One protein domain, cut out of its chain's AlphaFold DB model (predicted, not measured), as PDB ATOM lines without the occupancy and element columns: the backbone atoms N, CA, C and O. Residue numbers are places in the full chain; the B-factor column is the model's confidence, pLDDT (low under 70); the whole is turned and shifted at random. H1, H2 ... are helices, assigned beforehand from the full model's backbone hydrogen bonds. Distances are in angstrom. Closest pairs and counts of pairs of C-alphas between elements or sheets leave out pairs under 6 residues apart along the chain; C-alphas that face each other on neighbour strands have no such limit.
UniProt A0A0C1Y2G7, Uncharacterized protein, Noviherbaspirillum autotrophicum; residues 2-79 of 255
ATOM      1  N   LYS A   2      27.644 -46.680  31.254       67.62
ATOM      2  CA  LYS A   2      27.497 -47.499  32.502       67.62
ATOM      3  C   LYS A   2      27.265 -49.014  32.314       67.62
ATOM      4  O   LYS A   2      27.313 -49.748  33.295       67.62
ATOM      5  N   GLN A   3      26.958 -49.453  31.098       85.75
ATOM      6  CA  GLN A   3      26.720 -50.855  30.746       85.75
ATOM      7  C   GLN A   3      27.858 -51.466  29.915       85.75
ATOM      8  O   GLN A   3      27.779 -52.646  29.605       85.75
ATOM      9  N   ARG A   4      28.887 -50.679  29.563       93.06
ATOM     10  CA  ARG A   4      30.025 -51.140  28.767       93.06
ATOM     11  C   ARG A   4      31.122 -51.702  29.668       93.06
ATOM     12  O   ARG A   4      31.363 -51.178  30.758       93.06
ATOM     13  N   THR A   5      31.744 -52.782  29.225       95.69
ATOM     14  CA  THR A   5      32.906 -53.401  29.864       95.69
ATOM     15  C   THR A   5      34.179 -52.634  29.517       95.69
ATOM     16  O   THR A   5      34.202 -51.845  28.577       95.69
ATOM     17  N   SER A   6      35.252 -52.845  30.280       94.31
ATOM     18  CA  SER A   6      36.540 -52.222  29.964       94.31
ATOM     19  C   SER A   6      37.087 -52.679  28.612       94.31
ATOM     20  O   SER A   6      37.615 -51.850  27.885       94.31
ATOM     21  N   ASP A   7      36.932 -53.962  28.275       96.12
ATOM     22  CA  ASP A   7      37.432 -54.524  27.016       96.12
ATOM     23  C   ASP A   7      36.702 -53.902  25.815       96.12
ATOM     24  O   ASP A   7      37.343 -53.482  24.864       96.12
ATOM     25  N   GLU A   8      35.377 -53.731  25.913       96.31
ATOM     26  CA  GLU A   8      34.576 -53.011  24.908       96.31
ATOM     27  C   GLU A   8      35.036 -51.555  24.722       96.31
ATOM     28  O   GLU A   8      35.046 -51.045  23.609       96.31
ATOM     29  N   ILE A   9      35.407 -50.865  25.808       96.38
ATOM     30  CA  ILE A   9      35.884 -49.475  25.740       96.38
ATOM     31  C   ILE A   9      37.272 -49.397  25.097       96.38
ATOM     32  O   ILE A   9      37.536 -48.453  24.361       96.38
ATOM     33  N   ILE A  10      38.152 -50.358  25.389       95.62
ATOM     34  CA  ILE A  10      39.495 -50.427  24.796       95.62
ATOM     35  C   ILE A  10      39.385 -50.691  23.296       95.62
ATOM     36  O   ILE A  10      39.994 -49.970  22.518       95.62
ATOM     37  N   HIS A  11      38.551 -51.651  22.896       96.50
ATOM     38  CA  HIS A  11      38.315 -51.935  21.480       96.50
ATOM     39  C   HIS A  11      37.732 -50.743  20.736       96.50
ATOM     40  O   HIS A  11      38.236 -50.375  19.683       96.50
ATOM     41  N   ALA A  12      36.750 -50.063  21.328       96.94
ATOM     42  CA  ALA A  12      36.222 -48.840  20.744       96.94
ATOM     43  C   ALA A  12      37.299 -47.749  20.579       96.94
ATOM     44  O   ALA A  12      37.224 -46.986  19.625       96.94
ATOM     45  N   ALA A  13      38.282 -47.655  21.483       97.25
ATOM     46  CA  ALA A  13      39.395 -46.711  21.346       97.25
ATOM     47  C   ALA A  13      40.318 -47.093  20.176       97.25
ATOM     48  O   ALA A  13      40.608 -46.246  19.334       97.25
ATOM     49  N   ASP A  14      40.684 -48.372  20.059       97.19
ATOM     50  CA  ASP A  14      41.483 -48.874  18.932       97.19
ATOM     51  C   ASP A  14      40.776 -48.620  17.582       97.19
ATOM     52  O   ASP A  14      41.408 -48.218  16.599       97.19
ATOM     53  N   ASP A  15      39.452 -48.793  17.536       97.69
ATOM     54  CA  ASP A  15      38.644 -48.501  16.350       97.69
ATOM     55  C   ASP A  15      38.584 -47.003  16.032       97.69
ATOM     56  O   ASP A  15      38.633 -46.624  14.861       97.69
ATOM     57  N   ILE A  16      38.498 -46.134  17.047       98.00
ATOM     58  CA  ILE A  16      38.538 -44.673  16.867       98.00
ATOM     59  C   ILE A  16      39.867 -44.259  16.249       98.00
ATOM     60  O   ILE A  16      39.864 -43.565  15.230       98.00
ATOM     61  N   ASP A  17      40.980 -44.724  16.814       97.75
ATOM     62  CA  ASP A  17      42.323 -44.476  16.292       97.75
ATOM     63  C   ASP A  17      42.437 -44.923  14.833       97.75
ATOM     64  O   ASP A  17      42.949 -44.196  13.973       97.75
ATOM     65  N   TRP A  18      41.926 -46.113  14.515       98.06
ATOM     66  CA  TRP A  18      41.911 -46.611  13.146       98.06
ATOM     67  C   TRP A  18      41.063 -45.728  12.215       98.06
ATOM     68  O   TRP A  18      41.548 -45.331  11.152       98.06
ATOM     69  N   MET A  19      39.837 -45.371  12.609       98.38
ATOM     70  CA  MET A  19      38.928 -44.535  11.813       98.38
ATOM     71  C   MET A  19      39.502 -43.136  11.557       98.38
ATOM     72  O   MET A  19      39.419 -42.624  10.440       98.38
ATOM     73  N   VAL A  20      40.101 -42.517  12.573       98.31
ATOM     74  CA  VAL A  20      40.743 -41.200  12.470       98.31
ATOM     75  C   VAL A  20      41.928 -41.249  11.499       98.31
ATOM     76  O   VAL A  20      42.037 -40.400  10.611       98.31
ATOM     77  N   ASN A  21      42.778 -42.275  11.593       98.06
ATOM     78  CA  ASN A  21      43.886 -42.459  10.652       98.06
ATOM     79  C   ASN A  21      43.397 -42.717   9.217       98.06
ATOM     80  O   ASN A  21      43.937 -42.153   8.263       98.06
ATOM     81  N   GLU A  22      42.349 -43.523   9.060       98.12
ATOM     82  CA  GLU A  22      41.713 -43.786   7.769       98.12
ATOM     83  C   GLU A  22      41.138 -42.499   7.155       98.12
ATOM     84  O   GLU A  22      41.309 -42.258   5.960       98.12
ATOM     85  N   TYR A  23      40.538 -41.610   7.956       98.38
ATOM     86  CA  TYR A  23      40.111 -40.285   7.495       98.38
ATOM     87  C   TYR A  23      41.274 -39.468   6.916       98.38
ATOM     88  O   TYR A  23      41.163 -38.948   5.798       98.38
ATOM     89  N   TYR A  24      42.403 -39.385   7.626       98.00
ATOM     90  CA  TYR A  24      43.577 -38.651   7.145       98.00
ATOM     91  C   TYR A  24      44.128 -39.252   5.843       98.00
ATOM     92  O   TYR A  24      44.408 -38.521   4.885       98.00
ATOM     93  N   GLU A  25      44.202 -40.581   5.745       97.62
ATOM     94  CA  GLU A  25      44.628 -41.259   4.517       97.62
ATOM     95  C   GLU A  25      43.646 -41.056   3.356       97.62
ATOM     96  O   GLU A  25      44.075 -40.851   2.214       97.62
ATOM     97  N   GLN A  26      42.336 -41.013   3.613       98.06
ATOM     98  CA  GLN A  26      41.342 -40.677   2.593       98.06
ATOM     99  C   GLN A  26      41.478 -39.233   2.108       98.06
ATOM    100  O   GLN A  26      41.392 -38.983   0.902       98.06
ATOM    101  N   CYS A  27      41.698 -38.273   3.006       98.06
ATOM    102  CA  CYS A  27      41.936 -36.874   2.649       98.06
ATOM    103  C   CYS A  27      43.188 -36.720   1.782       98.06
ATOM    104  O   CYS A  27      43.131 -36.079   0.727       98.06
ATOM    105  N   LYS A  28      44.288 -37.372   2.175       97.56
ATOM    106  CA  LYS A  28      45.538 -37.410   1.407       97.56
ATOM    107  C   LYS A  28      45.323 -38.035   0.028       97.56
ATOM    108  O   LYS A  28      45.672 -37.432  -0.985       97.56
ATOM    109  N   SER A  29      44.667 -39.193  -0.032       97.88
ATOM    110  CA  SER A  29      44.415 -39.919  -1.284       97.88
ATOM    111  C   SER A  29      43.514 -39.127  -2.241       97.88
ATOM    112  O   SER A  29      43.826 -39.011  -3.425       97.88
ATOM    113  N   LYS A  30      42.448 -38.489  -1.732       97.81
ATOM    114  CA  LYS A  30      41.582 -37.590  -2.519       97.81
ATOM    115  C   LYS A  30      42.357 -36.396  -3.074       97.81
ATOM    116  O   LYS A  30      42.130 -35.991  -4.214       97.81
ATOM    117  N   HIS A  31      43.266 -35.825  -2.286       97.88
ATOM    118  CA  HIS A  31      44.097 -34.710  -2.728       97.88
ATOM    119  C   HIS A  31      45.078 -35.132  -3.833       97.88
ATOM    120  O   HIS A  31      45.157 -34.462  -4.862       97.88
ATOM    121  N   ILE A  32      45.756 -36.274  -3.667       98.06
ATOM    122  CA  ILE A  32      46.646 -36.847  -4.689       98.06
ATOM    123  C   ILE A  32      45.876 -37.106  -5.987       98.06
ATOM    124  O   ILE A  32      46.302 -36.669  -7.056       98.06
ATOM    125  N   GLN A  33      44.715 -37.759  -5.896       98.12
ATOM    126  CA  GLN A  33      43.867 -38.029  -7.054       98.12
ATOM    127  C   GLN A  33      43.477 -36.731  -7.772       98.12
ATOM    128  O   GLN A  33      43.598 -36.644  -8.993       98.12
ATOM    129  N   ARG A  34      43.088 -35.692  -7.020       97.94
ATOM    130  CA  ARG A  34      42.778 -34.373  -7.583       97.94
ATOM    131  C   ARG A  34      43.960 -33.817  -8.379       97.94
ATOM    132  O   ARG A  34      43.770 -33.403  -9.519       97.94
ATOM    133  N   ILE A  35      45.162 -33.803  -7.802       97.31
ATOM    134  CA  ILE A  35      46.363 -33.285  -8.476       97.31
ATOM    135  C   ILE A  35      46.617 -34.033  -9.793       97.31
ATOM    136  O   ILE A  35      46.917 -33.404 -10.805       97.31
ATOM    137  N   LEU A  36      46.470 -35.359  -9.803       97.19
ATOM    138  CA  LEU A  36      46.726 -36.173 -10.994       97.19
ATOM    139  C   LEU A  36      45.660 -35.995 -12.087       97.19
ATOM    140  O   LEU A  36      45.983 -36.058 -13.270       97.19
ATOM    141  N   GLU A  37      44.399 -35.772 -11.712       97.69
ATOM    142  CA  GLU A  37      43.289 -35.653 -12.666       97.69
ATOM    143  C   GLU A  37      43.180 -34.264 -13.303       97.69
ATOM    144  O   GLU A  37      42.940 -34.151 -14.507       97.69
ATOM    145  N   ILE A  38      43.318 -33.205 -12.501       96.88
ATOM    146  CA  ILE A  38      43.086 -31.821 -12.947       96.88
ATOM    147  C   ILE A  38      44.353 -30.959 -12.963       96.88
ATOM    148  O   ILE A  38      44.297 -29.798 -13.370       96.88
ATOM    149  N   GLY A  39      45.491 -31.524 -12.560       95.44
ATOM    150  CA  GLY A  39      46.737 -30.798 -12.351       95.44
ATOM    151  C   GLY A  39      46.789 -30.095 -10.991       95.44
ATOM    152  O   GLY A  39      45.791 -29.935 -10.284       95.44
ATOM    153  N   GLY A  40      47.985 -29.643 -10.631       95.12
ATOM    154  CA  GLY A  40      48.268 -28.902  -9.406       95.12
ATOM    155  C   GLY A  40      49.562 -28.116  -9.561       95.12
ATOM    156  O   GLY A  40      50.409 -28.471 -10.382       95.12
ATOM    157  N   TRP A  41      49.710 -27.035  -8.799       95.75
ATOM    158  CA  TRP A  41      50.968 -26.282  -8.757       95.75
ATOM    159  C   TRP A  41      52.067 -27.115  -8.074       95.75
ATOM    160  O   TRP A  41      53.239 -26.995  -8.421       95.75
ATOM    161  N   GLU A  42      51.660 -28.044  -7.205       96.12
ATOM    162  CA  GLU A  42      52.488 -29.020  -6.504       96.12
ATOM    163  C   GLU A  42      53.313 -29.881  -7.481       96.12
ATOM    164  O   GLU A  42      54.471 -30.194  -7.211       96.12
ATOM    165  N   LEU A  43      52.771 -30.200  -8.665       96.25
ATOM    166  CA  LEU A  43      53.487 -30.970  -9.693       96.25
ATOM    167  C   LEU A  43      54.728 -30.251 -10.232       96.25
ATOM    168  O   LEU A  43      55.612 -30.905 -10.776       96.25
ATOM    169  N   GLY A  44      54.832 -28.928 -10.065       95.94
ATOM    170  CA  GLY A  44      56.023 -28.163 -10.442       95.94
ATOM    171  C   GLY A  44      57.271 -28.537  -9.636       95.94
ATOM    172  O   GLY A  44      58.386 -28.310 -10.104       95.94
ATOM    173  N   TYR A  45      57.093 -29.151  -8.462       96.12
ATOM    174  CA  TYR A  45      58.177 -29.652  -7.613       96.12
ATOM    175  C   TYR A  45      58.602 -31.083  -7.957       96.12
ATOM    176  O   TYR A  45      59.535 -31.609  -7.351       96.12
ATOM    177  N   LEU A  46      57.938 -31.718  -8.925       96.81
ATOM    178  CA  LEU A  46      58.132 -33.120  -9.257       96.81
ATOM    179  C   LEU A  46      58.454 -33.283 -10.753       96.81
ATOM    180  O   LEU A  46      57.729 -32.746 -11.593       96.81
ATOM    181  N   PRO A  47      59.505 -34.033 -11.136       96.75
ATOM    182  CA  PRO A  47      59.761 -34.319 -12.546       96.75
ATOM    183  C   PRO A  47      58.583 -35.075 -13.184       96.75
ATOM    184  O   PRO A  47      57.964 -35.911 -12.526       96.75
ATOM    185  N   GLU A  48      58.301 -34.834 -14.470       96.75
ATOM    186  CA  GLU A  48      57.139 -35.415 -15.180       96.75
ATOM    187  C   GLU A  48      57.071 -36.950 -15.104       96.75
ATOM    188  O   GLU A  48      55.993 -37.535 -15.039       96.75
ATOM    189  N   GLU A  49      58.221 -37.625 -15.059       97.12
ATOM    190  CA  GLU A  49      58.318 -39.085 -14.920       97.12
ATOM    191  C   GLU A  49      57.770 -39.625 -13.585       97.12
ATOM    192  O   GLU A  49      57.397 -40.796 -13.494       97.12
ATOM    193  N   TYR A  50      57.655 -38.763 -12.573       97.31
ATOM    194  CA  TYR A  50      57.100 -39.075 -11.259       97.31
ATOM    195  C   TYR A  50      55.671 -38.554 -11.069       97.31
ATOM    196  O   TYR A  50      55.142 -38.665  -9.967       97.31
ATOM    197  N   TRP A  51      55.004 -38.041 -12.111       97.12
ATOM    198  CA  TRP A  51      53.595 -37.614 -12.056       97.12
ATOM    199  C   TRP A  51      52.638 -38.815 -11.981       97.12
ATOM    200  O   TRP A  51      51.862 -39.115 -12.888       97.12
ATOM    201  N   ASN A  52      52.734 -39.542 -10.880       97.25
ATOM    202  CA  ASN A  52      51.935 -40.694 -10.516       97.25
ATOM    203  C   ASN A  52      51.661 -40.654  -9.005       97.25
ATOM    204  O   ASN A  52      52.213 -39.826  -8.282       97.25
ATOM    205  N   GLU A  53      50.796 -41.545  -8.525       97.56
ATOM    206  CA  GLU A  53      50.352 -41.548  -7.126       97.56
ATOM    207  C   GLU A  53      51.513 -41.645  -6.128       97.56
ATOM    208  O   GLU A  53      51.537 -40.903  -5.149       97.56
ATOM    209  N   ALA A  54      52.497 -42.509  -6.395       97.56
ATOM    210  CA  ALA A  54      53.633 -42.709  -5.502       97.56
ATOM    211  C   ALA A  54      54.517 -41.457  -5.415       97.56
ATOM    212  O   ALA A  54      54.867 -41.043  -4.314       97.56
ATOM    213  N   GLY A  55      54.824 -40.826  -6.553       97.81
ATOM    214  CA  GLY A  55      55.649 -39.618  -6.583       97.81
ATOM    215  C   GLY A  55      54.975 -38.418  -5.912       97.81
ATOM    216  O   GLY A  55      55.612 -37.701  -5.146       97.81
ATOM    217  N   VAL A  56      53.670 -38.219  -6.139       97.62
ATOM    218  CA  VAL A  56      52.920 -37.130  -5.486       97.62
ATOM    219  C   VAL A  56      52.769 -37.390  -3.983       97.62
ATOM    220  O   VAL A  56      52.892 -36.458  -3.191       97.62
ATOM    221  N   ARG A  57      52.552 -38.645  -3.568       97.69
ATOM    222  CA  ARG A  57      52.515 -39.020  -2.147       97.69
ATOM    223  C   ARG A  57      53.848 -38.736  -1.460       97.69
ATOM    224  O   ARG A  57      53.854 -38.088  -0.419       97.69
ATOM    225  N   GLU A  58      54.959 -39.163  -2.062       97.38
ATOM    226  CA  GLU A  58      56.304 -38.920  -1.531       97.38
ATOM    227  C   GLU A  58      56.600 -37.421  -1.403       97.38
ATOM    228  O   GLU A  58      57.128 -36.997  -0.375       97.38
ATOM    229  N   LEU A  59      56.196 -36.616  -2.398       96.88
ATOM    230  CA  LEU A  59      56.320 -35.157  -2.365       96.88
ATOM    231  C   LEU A  59      55.535 -34.534  -1.203       96.88
ATOM    232  O   LEU A  59      56.058 -33.668  -0.511       96.88
ATOM    233  N   ILE A  60      54.282 -34.948  -0.995       95.88
ATOM    234  CA  ILE A  60      53.430 -34.419   0.082       95.88
ATOM    235  C   ILE A  60      54.000 -34.788   1.456       95.88
ATOM    236  O   ILE A  60      54.040 -33.947   2.351       95.88
ATOM    237  N   GLU A  61      54.451 -36.030   1.626       94.38
ATOM    238  CA  GLU A  61      54.995 -36.522   2.898       94.38
ATOM    239  C   GLU A  61      56.374 -35.929   3.216       94.38
ATOM    240  O   GLU A  61      56.734 -35.795   4.384       94.38
ATOM    241  N   ASN A  62      57.127 -35.535   2.187       95.38
ATOM    242  CA  ASN A  62      58.468 -34.971   2.306       95.38
ATOM    243  C   ASN A  62      58.555 -33.623   1.588       95.38
ATOM    244  O   ASN A  62      59.416 -33.420   0.727       95.38
ATOM    245  N   TRP A  63      57.647 -32.704   1.938       95.62
ATOM    246  CA  TRP A  63      57.588 -31.394   1.295       95.62
ATOM    247  C   TRP A  63      58.956 -30.687   1.345       95.62
ATOM    248  O   TRP A  63      59.532 -30.582   2.437       95.62
ATOM    249  N   PRO A  64      59.505 -30.204   0.210       94.44
ATOM    250  CA  PRO A  64      60.851 -29.642   0.179       94.44
ATOM    251  C   PRO A  64      60.978 -28.429   1.105       94.44
ATOM    252  O   PRO A  64      60.194 -27.485   1.018       94.44
ATOM    253  N   ALA A  65      61.991 -28.423   1.973       93.25
ATOM    254  CA  ALA A  65      62.211 -27.324   2.915       93.25
ATOM    255  C   ALA A  65      62.599 -26.014   2.204       93.25
ATOM    256  O   ALA A  65      62.381 -24.926   2.732       93.25
ATOM    257  N   GLU A  66      63.183 -26.129   1.010       92.31
ATOM    258  CA  GLU A  66      63.577 -25.023   0.142       92.31
ATOM    259  C   GLU A  66      62.465 -24.582  -0.825       92.31
ATOM    260  O   GLU A  66      62.719 -23.731  -1.677       92.31
ATOM    261  N   ALA A  67      61.259 -25.158  -0.743       93.00
ATOM    262  CA  ALA A  67      60.141 -24.729  -1.573       93.00
ATOM    263  C   ALA A  67      59.744 -23.278  -1.248       93.00
ATOM    264  O   ALA A  67      59.593 -22.906  -0.085       93.00
ATOM    265  N   ASP A  68      59.544 -22.470  -2.292       93.56
ATOM    266  CA  ASP A  68      59.044 -21.095  -2.148       93.56
ATOM    267  C   ASP A  68      57.589 -21.056  -1.633       93.56
ATOM    268  O   ASP A  68      57.188 -20.090  -0.978       93.56
ATOM    269  N   ASP A  69      56.812 -22.111  -1.902       94.56
ATOM    270  CA  ASP A  69      55.419 -22.268  -1.485       94.56
ATOM    271  C   ASP A  69      55.291 -23.199  -0.255       94.56
ATOM    272  O   ASP A  69      56.028 -24.188  -0.127       94.56
ATOM    273  N   PRO A  70      54.343 -22.921   0.666       93.50
ATOM    274  CA  PRO A  70      54.095 -23.778   1.824       93.50
ATOM    275  C   PRO A  70      53.525 -25.143   1.406       93.50
ATOM    276  O   PRO A  70      52.916 -25.239   0.340       93.50
ATOM    277  N   PRO A  71      53.638 -26.185   2.254       93.50
ATOM    278  CA  PRO A  71      53.000 -27.467   1.981       93.50
ATOM    279  C   PRO A  71      51.489 -27.301   1.768       93.50
ATOM    280  O   PRO A  71      50.864 -26.451   2.419       93.50
ATOM    281  N   PRO A  72      50.880 -28.098   0.870       94.69
ATOM    282  CA  PRO A  72      49.450 -28.036   0.631       94.69
ATOM    283  C   PRO A  72      48.688 -28.339   1.923       94.69
ATOM    284  O   PRO A  72      49.044 -29.235   2.686       94.69
ATOM    285  N   PHE A  73      47.609 -27.593   2.162       95.44
ATOM    286  CA  PHE A  73      46.742 -27.847   3.306       95.44
ATOM    287  C   PHE A  73      45.923 -29.119   3.060       95.44
ATOM    288  O   PHE A  73      44.958 -29.112   2.289       95.44
ATOM    289  N   ILE A  74      46.323 -30.204   3.713       96.94
ATOM    290  CA  ILE A  74      45.645 -31.499   3.693       96.94
ATOM    291  C   ILE A  74      45.275 -31.823   5.141       96.94
ATOM    292  O   ILE A  74      46.157 -31.740   5.995       96.94
ATOM    293  N   PRO A  75      44.007 -32.158   5.443       97.75
ATOM    294  CA  PRO A  75      43.620 -32.588   6.781       97.75
ATOM    295  C   PRO A  75      44.526 -33.711   7.298       97.75
ATOM    296  O   PRO A  75      44.663 -34.745   6.645       97.75
ATOM    297  N   GLY A  76      45.129 -33.477   8.459       96.50
ATOM    298  CA  GLY A  76      46.076 -34.362   9.128       96.50
ATOM    299  C   GLY A  76      46.093 -34.108  10.640       96.50
ATOM    300  O   GLY A  76      45.483 -33.136  11.103       96.50
ATOM    301  N   PRO A  77      46.800 -34.946  11.416       94.38
ATOM    302  CA  PRO A  77      46.821 -34.871  12.881       94.38
ATOM    303  C   PRO A  77      47.382 -33.543  13.421       94.38
ATOM    304  O   PRO A  77      47.138 -33.162  14.561       94.38
ATOM    305  N   GLU A  78      48.146 -32.803  12.617       92.81
ATOM    306  CA  GLU A  78      48.710 -31.504  12.983       92.81
ATOM    307  C   GLU A  78      47.742 -30.321  12.822       92.81
ATOM    308  O   GLU A  78      48.012 -29.238  13.348       92.81
ATOM    309  N   ASN A  79      46.650 -30.487  12.070       94.94
ATOM    310  CA  ASN A  79      45.755 -29.384  11.697       94.94
ATOM    311  C   ASN A  79      44.257 -29.696  11.833       94.94
ATOM    312  O   ASN A  79      43.432 -28.797  11.656       94.94
TER     313      ASN A  79
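What this domain is: This is residues 2 to 79 of the 255 residues of an uncharacterized protein of Noviherbaspirillum autotrophicum (UniProt A0A0C1Y2G7). One long helix, H1, makes the length of a rod-like outline: residues 2 to 19, of which 6 to 19 belong to H1, stick out as an arm, while the last part of H1 is joined by the short helices H2 and H3 in a small head. The last stretch, residues 62 to 79, has no named element and folds back from the head toward H1. The printed part has 78 residues, with three named helices in the order H1, H2, H3 and no named strand; the class is all helix. The whole is only just loose, close to extended, with a radius of gyration of the C-alphas of 17.3 A and spans of 56 by 24 by 16 A.

How they stand to each other: Start with H1, residues 6 to 38, and look at its residues 28 to 36, which alone touch H3, residues 53 to 61. Their closest C-alphas, those of Ile 32 and Val 56, are 6.3 A apart. The two helices run opposite ways at a steep tilt of 67 degrees, only just short of about perpendicular. Next find H2, residues 41 to 45, which is close to H1 but not clearly touching; the closest C-alphas, of Ile 35 and Leu 43, are 7.6 A apart. H2 is also close to H3 but not clearly touching, and there the closest C-alphas, of Leu 43 and Val 56, are 7.5 A apart. In H1 and H3 every O i to N i+4 pair is within hydrogen-bond range; in H2 0 of 1 is, beside 2 of 2 O i to N i+3 pairs.

Where its parts are: Find C-alpha 6 at (36.540, -52.222, 29.964); from there H1 runs 48.0 A to C-alpha 38 at (43.086, -31.821, -12.947). H2 spans 8.0 A, from Trp 41 to Tyr 45. H3 runs 12.1 A from Glu 53 to C-alpha 61 at (54.995, -36.522, 2.898).

The domain as a whole: The C-alphas farthest apart, of Lys 2 and Glu 48, are 57.4 A apart. The printed part has no cut. The link H1 to H2 is tight and H2 to H3 is short. Mean pLDDT of the printed part is 95.9, with residue 2 alone under 70.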